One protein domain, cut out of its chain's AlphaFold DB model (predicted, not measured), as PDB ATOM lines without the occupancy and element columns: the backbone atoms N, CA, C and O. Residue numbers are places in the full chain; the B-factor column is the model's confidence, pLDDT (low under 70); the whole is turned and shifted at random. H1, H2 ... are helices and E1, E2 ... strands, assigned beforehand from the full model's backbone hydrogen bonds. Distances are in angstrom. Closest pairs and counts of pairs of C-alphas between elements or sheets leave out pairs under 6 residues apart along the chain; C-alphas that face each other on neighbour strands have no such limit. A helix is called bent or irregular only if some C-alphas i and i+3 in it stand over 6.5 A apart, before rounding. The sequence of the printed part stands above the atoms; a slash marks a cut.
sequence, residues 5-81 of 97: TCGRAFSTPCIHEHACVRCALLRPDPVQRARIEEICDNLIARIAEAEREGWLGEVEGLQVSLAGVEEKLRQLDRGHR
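Overview. This is residues 5 to 81 of the 97 residues of an uncharacterized protein of Streptosporangium becharense (UniProt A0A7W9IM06). A long helical hairpin, H1 and H2 side by side, is joined to a wide loop of residues 5 to 25, which spreads away from the end of the hairpin where H1 begins and H2 ends. The loop folds back on itself, so that residues 5 to 6 lie beside the short strand E1, which leads into H1. The printed part has 77 residues with one named strand and two named helices, in the order E1, H1, H2; its class is mostly helix, and there is no sheet of named strands. The whole is only just compact, close to loose, with a radius of gyration of the C-alphas of 13.7 A, and its outline is flat, with spans of 39 by 30 by 15 A.

Along the chain. H2, the longest helix, is residues 56 to 81, 26 residues and 38.0 A from first to last C-alpha; C-alpha 56 is at (-47.671, -5.366, 57.834) and C-alpha 81 at (-50.452, -27.474, 27.093). H1 is residues 30 to 53, 24 residues and 35.2 A long, and C-alpha 30 is at (-45.216, -31.449, 37.412). H1 is irregular: C-alphas 31 and 34 are 7.7 A apart, and its line is a rough one. E1 is residues 26 to 28, with 6.0 A from first to last C-alpha. Residues 5 to 25 hold no named element.

Arrangement. H1 and H2 form a helical hairpin. They touch, with 25 pairs of C-alphas within 8 A; the closest C-alphas are those of Ile 47 and Val 59, 5.5 A apart. Their lines stand at a shallow tilt of 23 degrees, and they run opposite ways. The closest C-alphas of E1 and H2 are those of Pro 28 and Lys 72, 6.2 A apart, and 4 pairs of C-alphas are within 8 A. E1 and H1 meet only through their link. E1 pairs with no named strand, but residues 5 to 6 pair with residues 26 to 27 of E1, antiparallel. In the helices' backbones, 18 of 20 O i to N i+4 pairs of H1 and 21 of 22 of H2 are within hydrogen-bond range.

Size, cuts and confidence. The two C-alphas farthest apart are those of Phe 10 and Arg 52, at 41.8 A. The C-alphas of Thr 5 and Arg 81, the first and last printed residues, are 20.0 A apart. The printed part has no cut, and the links from E1 to H1 and from H1 to H2 are tight. The mean pLDDT of the printed part is 88.5; residue 11, residue 13, residues 16 to 19 and residue 81 are under 70.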
ATOM      1  N   THR A   5     -36.425 -28.184  39.957       87.25
ATOM      2  CA  THR A   5     -34.994 -28.009  39.700       87.25
ATOM      3  C   THR A   5     -34.684 -26.549  39.404       87.25
ATOM      4  O   THR A   5     -35.326 -25.905  38.576       87.25
ATOM      5  N   CYS A   6     -33.679 -26.004  40.085       85.81
ATOM      6  CA  CYS A   6     -33.167 -24.671  39.792       85.81
ATOM      7  C   CYS A   6     -32.237 -24.736  38.575       85.81
ATOM      8  O   CYS A   6     -31.285 -25.508  38.579       85.81
ATOM      9  N   GLY A   7     -32.470 -23.907  37.558       84.50
ATOM     10  CA  GLY A   7     -31.619 -23.822  36.365       84.50
ATOM     11  C   GLY A   7     -30.290 -23.081  36.566       84.50
ATOM     12  O   GLY A   7     -29.657 -22.706  35.583       84.50
ATOM     13  N   ARG A   8     -29.892 -22.795  37.812       83.31
ATOM     14  CA  ARG A   8     -28.591 -22.187  38.120       83.31
ATOM     15  C   ARG A   8     -27.462 -23.199  37.914       83.31
ATOM     16  O   ARG A   8     -27.678 -24.404  37.998       83.31
ATOM     17  N   ALA A   9     -26.253 -22.693  37.673       80.81
ATOM     18  CA  ALA A   9     -25.065 -23.532  37.567       80.81
ATOM     19  C   ALA A   9     -24.832 -24.321  38.866       80.81
ATOM     20  O   ALA A   9     -25.128 -23.840  39.967       80.81
ATOM     21  N   PHE A  10     -24.294 -25.532  38.729       73.69
ATOM     22  CA  PHE A  10     -23.987 -26.392  39.866       73.69
ATOM     23  C   PHE A  10     -23.092 -25.669  40.886       73.69
ATOM     24  O   PHE A  10     -22.201 -24.910  40.512       73.69
ATOM     25  N   SER A  11     -23.345 -25.898  42.178       69.94
ATOM     26  CA  SER A  11     -22.627 -25.272  43.297       69.94
ATOM     27  C   SER A  11     -22.737 -23.738  43.401       69.94
ATOM     28  O   SER A  11     -21.973 -23.126  44.147       69.94
ATOM     29  N   THR A  12     -23.692 -23.099  42.710       72.75
ATOM     30  CA  THR A  12     -24.014 -21.680  42.945       72.75
ATOM     31  C   THR A  12     -25.185 -21.549  43.928       72.75
ATOM     32  O   THR A  12     -26.265 -22.083  43.652       72.75
ATOM     33  N   PRO A  13     -25.020 -20.858  45.076       69.81
ATOM     34  CA  PRO A  13     -26.120 -20.670  46.009       69.81
ATOM     35  C   PRO A  13     -27.189 -19.800  45.347       69.81
ATOM     36  O   PRO A  13     -26.911 -18.756  44.751       69.81
ATOM     37  N   CYS A  14     -28.445 -20.222  45.433       72.19
ATOM     38  CA  CYS A  14     -29.533 -19.285  45.229       72.19
ATOM     39  C   CYS A  14     -29.591 -18.358  46.447       72.19
ATOM     40  O   CYS A  14     -29.544 -18.838  47.573       72.19
ATOM     41  N   ILE A  15     -29.788 -17.052  46.233       71.50
ATOM     42  CA  ILE A  15     -30.023 -16.092  47.334       71.50
ATOM     43  C   ILE A  15     -31.218 -16.478  48.225       71.50
ATOM     44  O   ILE A  15     -31.401 -15.948  49.312       71.50
ATOM     45  N   HIS A  16     -32.059 -17.390  47.736       69.75
ATOM     46  CA  HIS A  16     -33.204 -17.934  48.436       69.75
ATOM     47  C   HIS A  16     -32.805 -19.272  49.052       69.75
ATOM     48  O   HIS A  16     -33.066 -20.315  48.458       69.75
ATOM     49  N   GLU A  17     -32.169 -19.245  50.220       51.47
ATOM     50  CA  GLU A  17     -31.601 -20.443  50.856       51.47
ATOM     51  C   GLU A  17     -32.640 -21.556  51.103       51.47
ATOM     52  O   GLU A  17     -32.298 -22.732  51.080       51.47
ATOM     53  N   HIS A  18     -33.936 -21.229  51.195       51.25
ATOM     54  CA  HIS A  18     -35.007 -22.222  51.367       51.25
ATOM     55  C   HIS A  18     -36.309 -21.917  50.594       51.25
ATOM     56  O   HIS A  18     -37.282 -22.663  50.693       51.25
ATOM     57  N   ALA A  19     -36.339 -20.867  49.762       56.84
ATOM     58  CA  ALA A  19     -37.548 -20.403  49.067       56.84
ATOM     59  C   ALA A  19     -37.445 -20.582  47.544       56.84
ATOM     60  O   ALA A  19     -37.442 -19.619  46.774       56.84
ATOM     61  N   CYS A  20     -37.398 -21.838  47.093       75.75
ATOM     62  CA  CYS A  20     -37.374 -22.161  45.663       75.75
ATOM     63  C   CYS A  20     -38.538 -21.501  44.892       75.75
ATOM     64  O   CYS A  20     -38.355 -21.117  43.739       75.75
ATOM     65  N   VAL A  21     -39.695 -21.289  45.534       83.31
ATOM     66  CA  VAL A  21     -40.877 -20.642  44.931       83.31
ATOM     67  C   VAL A  21     -40.607 -19.216  44.437       83.31
ATOM     68  O   VAL A  21     -41.119 -18.835  43.389       83.31
ATOM     69  N   ARG A  22     -39.734 -18.456  45.120       86.56
ATOM     70  CA  ARG A  22     -39.333 -17.093  44.718       86.56
ATOM     71  C   ARG A  22     -38.228 -17.087  43.658       86.56
ATOM     72  O   ARG A  22     -37.901 -16.052  43.083       86.56
ATOM     73  N   CYS A  23     -37.604 -18.232  43.385       88.31
ATOM     74  CA  CYS A  23     -36.521 -18.304  42.417       88.31
ATOM     75  C   CYS A  23     -37.070 -18.224  40.984       88.31
ATOM     76  O   CYS A  23     -37.750 -19.136  40.506       88.31
ATOM     77  N   ALA A  24     -36.703 -17.170  40.250       86.69
ATOM     78  CA  ALA A  24     -37.050 -17.018  38.834       86.69
ATOM     79  C   ALA A  24     -36.548 -18.189  37.963       86.69
ATOM     80  O   ALA A  24     -37.190 -18.552  36.984       86.69
ATOM     81  N   LEU A  25     -35.437 -18.819  38.361       88.06
ATOM     82  CA  LEU A  25     -34.819 -19.943  37.651       88.06
ATOM     83  C   LEU A  25     -35.331 -21.319  38.101       88.06
ATOM     84  O   LEU A  25     -34.888 -22.329  37.552       88.06
ATOM     85  N   LEU A  26     -36.235 -21.394  39.085       88.88
ATOM     86  CA  LEU A  26     -36.889 -22.657  39.431       88.88
ATOM     87  C   LEU A  26     -37.798 -23.089  38.279       88.88
ATOM     88  O   LEU A  26     -38.762 -22.383  37.965       88.88
ATOM     89  N   ARG A  27     -37.524 -24.279  37.740       89.75
ATOM     90  CA  ARG A  27     -38.437 -25.059  36.905       89.75
ATOM     91  C   ARG A  27     -39.214 -26.018  37.815       89.75
ATOM     92  O   ARG A  27     -38.580 -26.901  38.400       89.75
ATOM     93  N   PRO A  28     -40.530 -25.826  38.001       91.75
ATOM     94  CA  PRO A  28     -41.324 -26.692  38.867       91.75
ATOM     95  C   PRO A  28     -41.452 -28.094  38.260       91.75
ATOM     96  O   PRO A  28     -41.582 -28.236  37.043       91.75
ATOM     97  N   ASP A  29     -41.412 -29.116  39.111       90.88
ATOM     98  CA  ASP A  29     -41.690 -30.497  38.712       90.88
ATOM     99  C   ASP A  29     -43.217 -30.706  38.650       90.88
ATOM    100  O   ASP A  29     -43.892 -30.459  39.655       90.88
ATOM    101  N   PRO A  30     -43.787 -31.156  37.515       92.12
ATOM    102  CA  PRO A  30     -45.216 -31.449  37.412       92.12
ATOM    103  C   PRO A  30     -45.748 -32.420  38.473       92.12
ATOM    104  O   PRO A  30     -46.892 -32.268  38.901       92.12
ATOM    105  N   VAL A  31     -44.935 -33.371  38.949       92.88
ATOM    106  CA  VAL A  31     -45.321 -34.321  40.011       92.88
ATOM    107  C   VAL A  31     -45.561 -33.604  41.346       92.88
ATOM    108  O   VAL A  31     -46.320 -34.076  42.186       92.88
ATOM    109  N   GLN A  32     -44.961 -32.428  41.539       92.75
ATOM    110  CA  GLN A  32     -45.078 -31.631  42.761       92.75
ATOM    111  C   GLN A  32     -46.253 -30.641  42.731       92.75
ATOM    112  O   GLN A  32     -46.380 -29.853  43.667       92.75
ATOM    113  N   ARG A  33     -47.126 -30.662  41.708       94.88
ATOM    114  CA  ARG A  33     -48.251 -29.711  41.574       94.88
ATOM    115  C   ARG A  33     -49.082 -29.591  42.853       94.88
ATOM    116  O   ARG A  33     -49.219 -28.486  43.364       94.88
ATOM    117  N   ALA A  34     -49.553 -30.715  43.395       95.38
ATOM    118  CA  ALA A  34     -50.390 -30.728  44.598       95.38
ATOM    119  C   ALA A  34     -49.690 -30.069  45.800       95.38
ATOM    120  O   ALA A  34     -50.294 -29.322  46.558       95.38
ATOM    121  N   ARG A  35     -48.376 -30.276  45.934       93.56
ATOM    122  CA  ARG A  35     -47.572 -29.639  46.982       93.56
ATOM    123  C   ARG A  35     -47.433 -28.129  46.768       93.56
ATOM    124  O   ARG A  35     -47.346 -27.376  47.727       93.56
ATOM    125  N   ILE A  36     -47.353 -27.673  45.518       93.94
ATOM    126  CA  ILE A  36     -47.299 -26.239  45.194       93.94
ATOM    127  C   ILE A  36     -48.655 -25.579  45.492       93.94
ATOM    128  O   ILE A  36     -48.670 -24.466  46.013       93.94
ATOM    129  N   GLU A  37     -49.766 -26.270  45.227       96.38
ATOM    130  CA  GLU A  37     -51.122 -25.837  45.603       96.38
ATOM    131  C   GLU A  37     -51.268 -25.741  47.132       96.38
ATOM    132  O   GLU A  37     -51.673 -24.699  47.636       96.38
ATOM    133  N   GLU A  38     -50.789 -26.736  47.887       95.88
ATOM    134  CA  GLU A  38     -50.766 -26.696  49.359       95.88
ATOM    135  C   GLU A  38     -49.979 -25.490  49.909       95.88
ATOM    136  O   GLU A  38     -50.414 -24.817  50.847       95.88
ATOM    137  N   ILE A  39     -48.825 -25.167  49.309       93.75
ATOM    138  CA  ILE A  39     -48.053 -23.972  49.684       93.75
ATOM    139  C   ILE A  39     -48.852 -22.694  49.383       93.75
ATOM    140  O   ILE A  39     -48.779 -21.742  50.158       93.75
ATOM    141  N   CYS A  40     -49.604 -22.658  48.278       96.00
ATOM    142  CA  CYS A  40     -50.457 -21.523  47.925       96.00
ATOM    143  C   CYS A  40     -51.528 -21.285  48.996       96.00
ATOM    144  O   CYS A  40     -51.637 -20.172  49.515       96.00
ATOM    145  N   ASP A  41     -52.254 -22.334  49.378       98.06
ATOM    146  CA  ASP A  41     -53.312 -22.260  50.389       98.06
ATOM    147  C   ASP A  41     -52.753 -21.835  51.753       98.06
ATOM    148  O   ASP A  41     -53.321 -20.978  52.435       98.06
ATOM    149  N   ASN A  42     -51.587 -22.368  52.131       96.38
ATOM    150  CA  ASN A  42     -50.913 -21.979  53.364       96.38
ATOM    151  C   ASN A  42     -50.510 -20.496  53.368       96.38
ATOM    152  O   ASN A  42     -50.703 -19.811  54.373       96.38
ATOM    153  N   LEU A  43     -49.982 -19.986  52.250       95.94
ATOM    154  CA  LEU A  43     -49.618 -18.574  52.120       95.94
ATOM    155  C   LEU A  43     -50.842 -17.665  52.218       95.94
ATOM    156  O   LEU A  43     -50.773 -16.654  52.910       95.94
ATOM    157  N   ILE A  44     -51.964 -18.034  51.596       98.12
ATOM    158  CA  ILE A  44     -53.226 -17.289  51.704       98.12
ATOM    159  C   ILE A  44     -53.686 -17.229  53.167       98.12
ATOM    160  O   ILE A  44     -54.001 -16.151  53.673       98.12
ATOM    161  N   ALA A  45     -53.663 -18.362  53.877       98.12
ATOM    162  CA  ALA A  45     -54.037 -18.414  55.288       98.12
ATOM    163  C   ALA A  45     -53.122 -17.545  56.170       98.12
ATOM    164  O   ALA A  45     -53.610 -16.822  57.042       98.12
ATOM    165  N   ARG A  46     -51.805 -17.574  55.920       96.88
ATOM    166  CA  ARG A  46     -50.809 -16.779  56.658       96.88
ATOM    167  C   ARG A  46     -50.915 -15.286  56.370       96.88
ATOM    168  O   ARG A  46     -50.749 -14.499  57.292       96.88
ATOM    169  N   ILE A  47     -51.222 -14.890  55.134       97.56
ATOM    170  CA  ILE A  47     -51.500 -13.485  54.793       97.56
ATOM    171  C   ILE A  47     -52.718 -13.005  55.576       97.56
ATOM    172  O   ILE A  47     -52.628 -11.998  56.269       97.56
ATOM    173  N   ALA A  48     -53.820 -13.759  55.539       97.94
ATOM    174  CA  ALA A  48     -55.035 -13.389  56.257       97.94
ATOM    175  C   ALA A  48     -54.804 -13.280  57.775       97.94
ATOM    176  O   ALA A  48     -55.430 -12.466  58.445       97.94
ATOM    177  N   GLU A  49     -53.939 -14.121  58.341       97.94
ATOM    178  CA  GLU A  49     -53.523 -14.026  59.742       97.94
ATOM    179  C   GLU A  49     -52.696 -12.771  60.015       97.94
ATOM    180  O   GLU A  49     -53.056 -11.996  60.896       97.94
ATOM    181  N   ALA A  50     -51.653 -12.524  59.224       97.50
ATOM    182  CA  ALA A  50     -50.804 -11.349  59.375       97.50
ATOM    183  C   ALA A  50     -51.592 -10.036  59.211       97.50
ATOM    184  O   ALA A  50     -51.331  -9.070  59.923       97.50
ATOM    185  N   GLU A  51     -52.596  -9.999  58.330       97.06
ATOM    186  CA  GLU A  51     -53.513  -8.862  58.191       97.06
ATOM    187  C   GLU A  51     -54.374  -8.650  59.444       97.06
ATOM    188  O   GLU A  51     -54.503  -7.516  59.904       97.06
ATOM    189  N   ARG A  52     -54.929  -9.724  60.029       97.69
ATOM    190  CA  ARG A  52     -55.722  -9.639  61.271       97.69
ATOM    191  C   ARG A  52     -54.893  -9.158  62.460       97.69
ATOM    192  O   ARG A  52     -55.390  -8.370  63.256       97.69
ATOM    193  N   GLU A  53     -53.649  -9.617  62.558       96.81
ATOM    194  CA  GLU A  53     -52.732  -9.274  63.652       96.81
ATOM    195  C   GLU A  53     -51.965  -7.957  63.411       96.81
ATOM    196  O   GLU A  53     -51.222  -7.491  64.276       96.81
ATOM    197  N   GLY A  54     -52.137  -7.325  62.243       95.50
ATOM    198  CA  GLY A  54     -51.485  -6.058  61.899       95.50
ATOM    199  C   GLY A  54     -49.983  -6.173  61.605       95.50
ATOM    200  O   GLY A  54     -49.254  -5.183  61.697       95.50
ATOM    201  N   TRP A  55     -49.492  -7.355  61.232       96.19
ATOM    202  CA  TRP A  55     -48.084  -7.613  60.910       96.19
ATOM    203  C   TRP A  55     -47.743  -7.206  59.475       96.19
ATOM    204  O   TRP A  55     -47.398  -8.029  58.627       96.19
ATOM    205  N   LEU A  56     -47.813  -5.904  59.193       86.94
ATOM    206  CA  LEU A  56     -47.671  -5.366  57.834       86.94
ATOM    207  C   LEU A  56     -46.347  -5.753  57.148       86.94
ATOM    208  O   LEU A  56     -46.333  -6.018  55.949       86.94
ATOM    209  N   GLY A  57     -45.247  -5.843  57.906       88.38
ATOM    210  CA  GLY A  57     -43.948  -6.266  57.369       88.38
ATOM    211  C   GLY A  57     -43.905  -7.737  56.934       88.38
ATOM    212  O   GLY A  57     -43.169  -8.088  56.012       88.38
ATOM    213  N   GLU A  58     -44.709  -8.605  57.551       91.19
ATOM    214  CA  GLU A  58     -44.816 -10.008  57.143       91.19
ATOM    215  C   GLU A  58     -45.727 -10.168  55.925       91.19
ATOM    216  O   GLU A  58     -45.402 -10.944  55.022       91.19
ATOM    217  N   VAL A  59     -46.820  -9.397  55.861       95.50
ATOM    218  CA  VAL A  59     -47.777  -9.418  54.743       95.50
ATOM    219  C   VAL A  59     -47.063  -9.221  53.404       95.50
ATOM    220  O   VAL A  59     -47.250 -10.031  52.496       95.50
ATOM    221  N   GLU A  60     -46.193  -8.215  53.287       92.31
ATOM    222  CA  GLU A  60     -45.470  -7.932  52.039       92.31
ATOM    223  C   GLU A  60     -44.602  -9.124  51.596       92.31
ATOM    224  O   GLU A  60     -44.673  -9.590  50.454       92.31
ATOM    225  N   GLY A  61     -43.821  -9.697  52.519       91.62
ATOM    226  CA  GLY A  61     -42.980 -10.859  52.229       91.62
ATOM    227  C   GLY A  61     -43.788 -12.109  51.852       91.62
ATOM    228  O   GLY A  61     -43.370 -12.898  50.988       91.62
ATOM    229  N   LEU A  62     -44.953 -12.305  52.469       94.38
ATOM    230  CA  LEU A  62     -45.857 -13.410  52.159       94.38
ATOM    231  C   LEU A  62     -46.509 -13.227  50.780       94.38
ATOM    232  O   LEU A  62     -46.506 -14.175  49.993       94.38
ATOM    233  N   GLN A  63     -46.949 -12.016  50.428       95.31
ATOM    234  CA  GLN A  63     -47.511 -11.694  49.109       95.31
ATOM    235  C   GLN A  63     -46.505 -11.932  47.972       95.31
ATOM    236  O   GLN A  63     -46.850 -12.537  46.956       95.31
ATOM    237  N   VAL A  64     -45.233 -11.559  48.158       92.88
ATOM    238  CA  VAL A  64     -44.163 -11.871  47.188       92.88
ATOM    239  C   VAL A  64     -43.997 -13.384  47.001       92.88
ATOM    240  O   VAL A  64     -43.753 -13.868  45.893       92.88
ATOM    241  N   SER A  65     -44.140 -14.156  48.078       92.38
ATOM    242  CA  SER A  65     -44.068 -15.622  48.010       92.38
ATOM    243  C   SER A  65     -45.259 -16.209  47.267       92.38
ATOM    244  O   SER A  65     -45.065 -17.105  46.447       92.38
ATOM    245  N   LEU A  66     -46.461 -15.683  47.525       95.81
ATOM    246  CA  LEU A  66     -47.700 -16.103  46.875       95.81
ATOM    247  C   LEU A  66     -47.620 -15.865  45.366       95.81
ATOM    248  O   LEU A  66     -47.813 -16.800  44.592       95.81
ATOM    249  N   ALA A  67     -47.198 -14.669  44.947       95.62
ATOM    250  CA  ALA A  67     -46.973 -14.357  43.538       95.62
ATOM    251  C   ALA A  67     -45.976 -15.332  42.878       95.62
ATOM    252  O   ALA A  67     -46.187 -15.789  41.752       95.62
ATOM    253  N   GLY A  68     -44.907 -15.698  43.596       93.69
ATOM    254  CA  GLY A  68     -43.951 -16.711  43.146       93.69
ATOM    255  C   GLY A  68     -44.593 -18.086  42.934       93.69
ATOM    256  O   GLY A  68     -44.376 -18.704  41.893       93.69
ATOM    257  N   VAL A  69     -45.403 -18.552  43.890       94.62
ATOM    258  CA  VAL A  69     -46.118 -19.840  43.831       94.62
ATOM    259  C   VAL A  69     -47.128 -19.876  42.687       94.62
ATOM    260  O   VAL A  69     -47.109 -20.820  41.894       94.62
ATOM    261  N   GLU A  70     -47.949 -18.838  42.540       96.44
ATOM    262  CA  GLU A  70     -48.917 -18.751  41.445       96.44
ATOM    263  C   GLU A  70     -48.235 -18.795  40.075       96.44
ATOM    264  O   GLU A  70     -48.704 -19.464  39.155       96.44
ATOM    265  N   GLU A  71     -47.100 -18.109  39.919       95.38
ATOM    266  CA  GLU A  71     -46.333 -18.165  38.678       95.38
ATOM    267  C   GLU A  71     -45.801 -19.579  38.406       95.38
ATOM    268  O   GLU A  71     -45.785 -20.014  37.252       95.38
ATOM    269  N   LYS A  72     -45.431 -20.354  39.435       93.94
ATOM    270  CA  LYS A  72     -45.052 -21.766  39.243       93.94
ATOM    271  C   LYS A  72     -46.231 -22.627  38.798       93.94
ATOM    272  O   LYS A  72     -46.047 -23.449  37.902       93.94
ATOM    273  N   LEU A  73     -47.431 -22.408  39.331       95.44
ATOM    274  CA  LEU A  73     -48.636 -23.096  38.854       95.44
ATOM    275  C   LEU A  73     -48.937 -22.740  37.392       95.44
ATOM    276  O   LEU A  73     -49.097 -23.635  36.562       95.44
ATOM    277  N   ARG A  74     -48.867 -21.451  37.029       95.44
ATOM    278  CA  ARG A  74     -49.015 -21.006  35.632       95.44
ATOM    279  C   ARG A  74     -47.960 -21.636  34.714       95.44
ATOM    280  O   ARG A  74     -48.265 -21.965  33.568       95.44
ATOM    281  N   GLN A  75     -46.724 -21.827  35.183       92.94
ATOM    282  CA  GLN A  75     -45.686 -22.541  34.428       92.94
ATOM    283  C   GLN A  75     -46.055 -24.002  34.171       92.94
ATOM    284  O   GLN A  75     -45.894 -24.463  33.040       92.94
ATOM    285  N   LEU A  76     -46.572 -24.708  35.180       93.31
ATOM    286  CA  LEU A  76     -47.032 -26.090  35.033       93.31
ATOM    287  C   LEU A  76     -48.199 -26.198  34.044       93.31
ATOM    288  O   LEU A  76     -48.167 -27.054  33.159       93.31
ATOM    289  N   ASP A  77     -49.168 -25.285  34.117       92.38
ATOM    290  CA  ASP A  77     -50.301 -25.259  33.186       92.38
ATOM    291  C   ASP A  77     -49.851 -24.990  31.739       92.38
ATOM    292  O   ASP A  77     -50.338 -25.623  30.798       92.38
ATOM    293  N   ARG A  78     -48.877 -24.088  31.536       88.69
ATOM    294  CA  ARG A  78     -48.271 -23.846  30.213       88.69
ATOM    295  C   ARG A  78     -47.498 -25.064  29.707       88.69
ATOM    296  O   ARG A  78     -47.583 -25.370  28.521       88.69
ATOM    297  N   GLY A  79     -46.755 -25.745  30.581       81.50
ATOM    298  CA  GLY A  79     -46.027 -26.971  30.255       81.50
ATOM    299  C   GLY A  79     -46.967 -28.079  29.789       81.50
ATOM    300  O   GLY A  79     -46.775 -28.617  28.704       81.50
ATOM    301  N   HIS A  80     -48.047 -28.333  30.532       72.81
ATOM    302  CA  HIS A  80     -49.050 -29.339  30.179       72.81
ATOM    303  C   HIS A  80     -49.650 -29.107  28.781       72.81
ATOM    304  O   HIS A  80     -49.768 -30.038  27.991       72.81
ATOM    305  N   ARG A  81     -49.940 -27.846  28.426       67.56
ATOM    306  CA  ARG A  81     -50.452 -27.474  27.093       67.56
ATOM    307  C   ARG A  81     -49.430 -27.648  25.965       67.56
ATOM    308  O   ARG A  81     -49.826 -27.801  24.818       67.56
TER     309      ARG A  81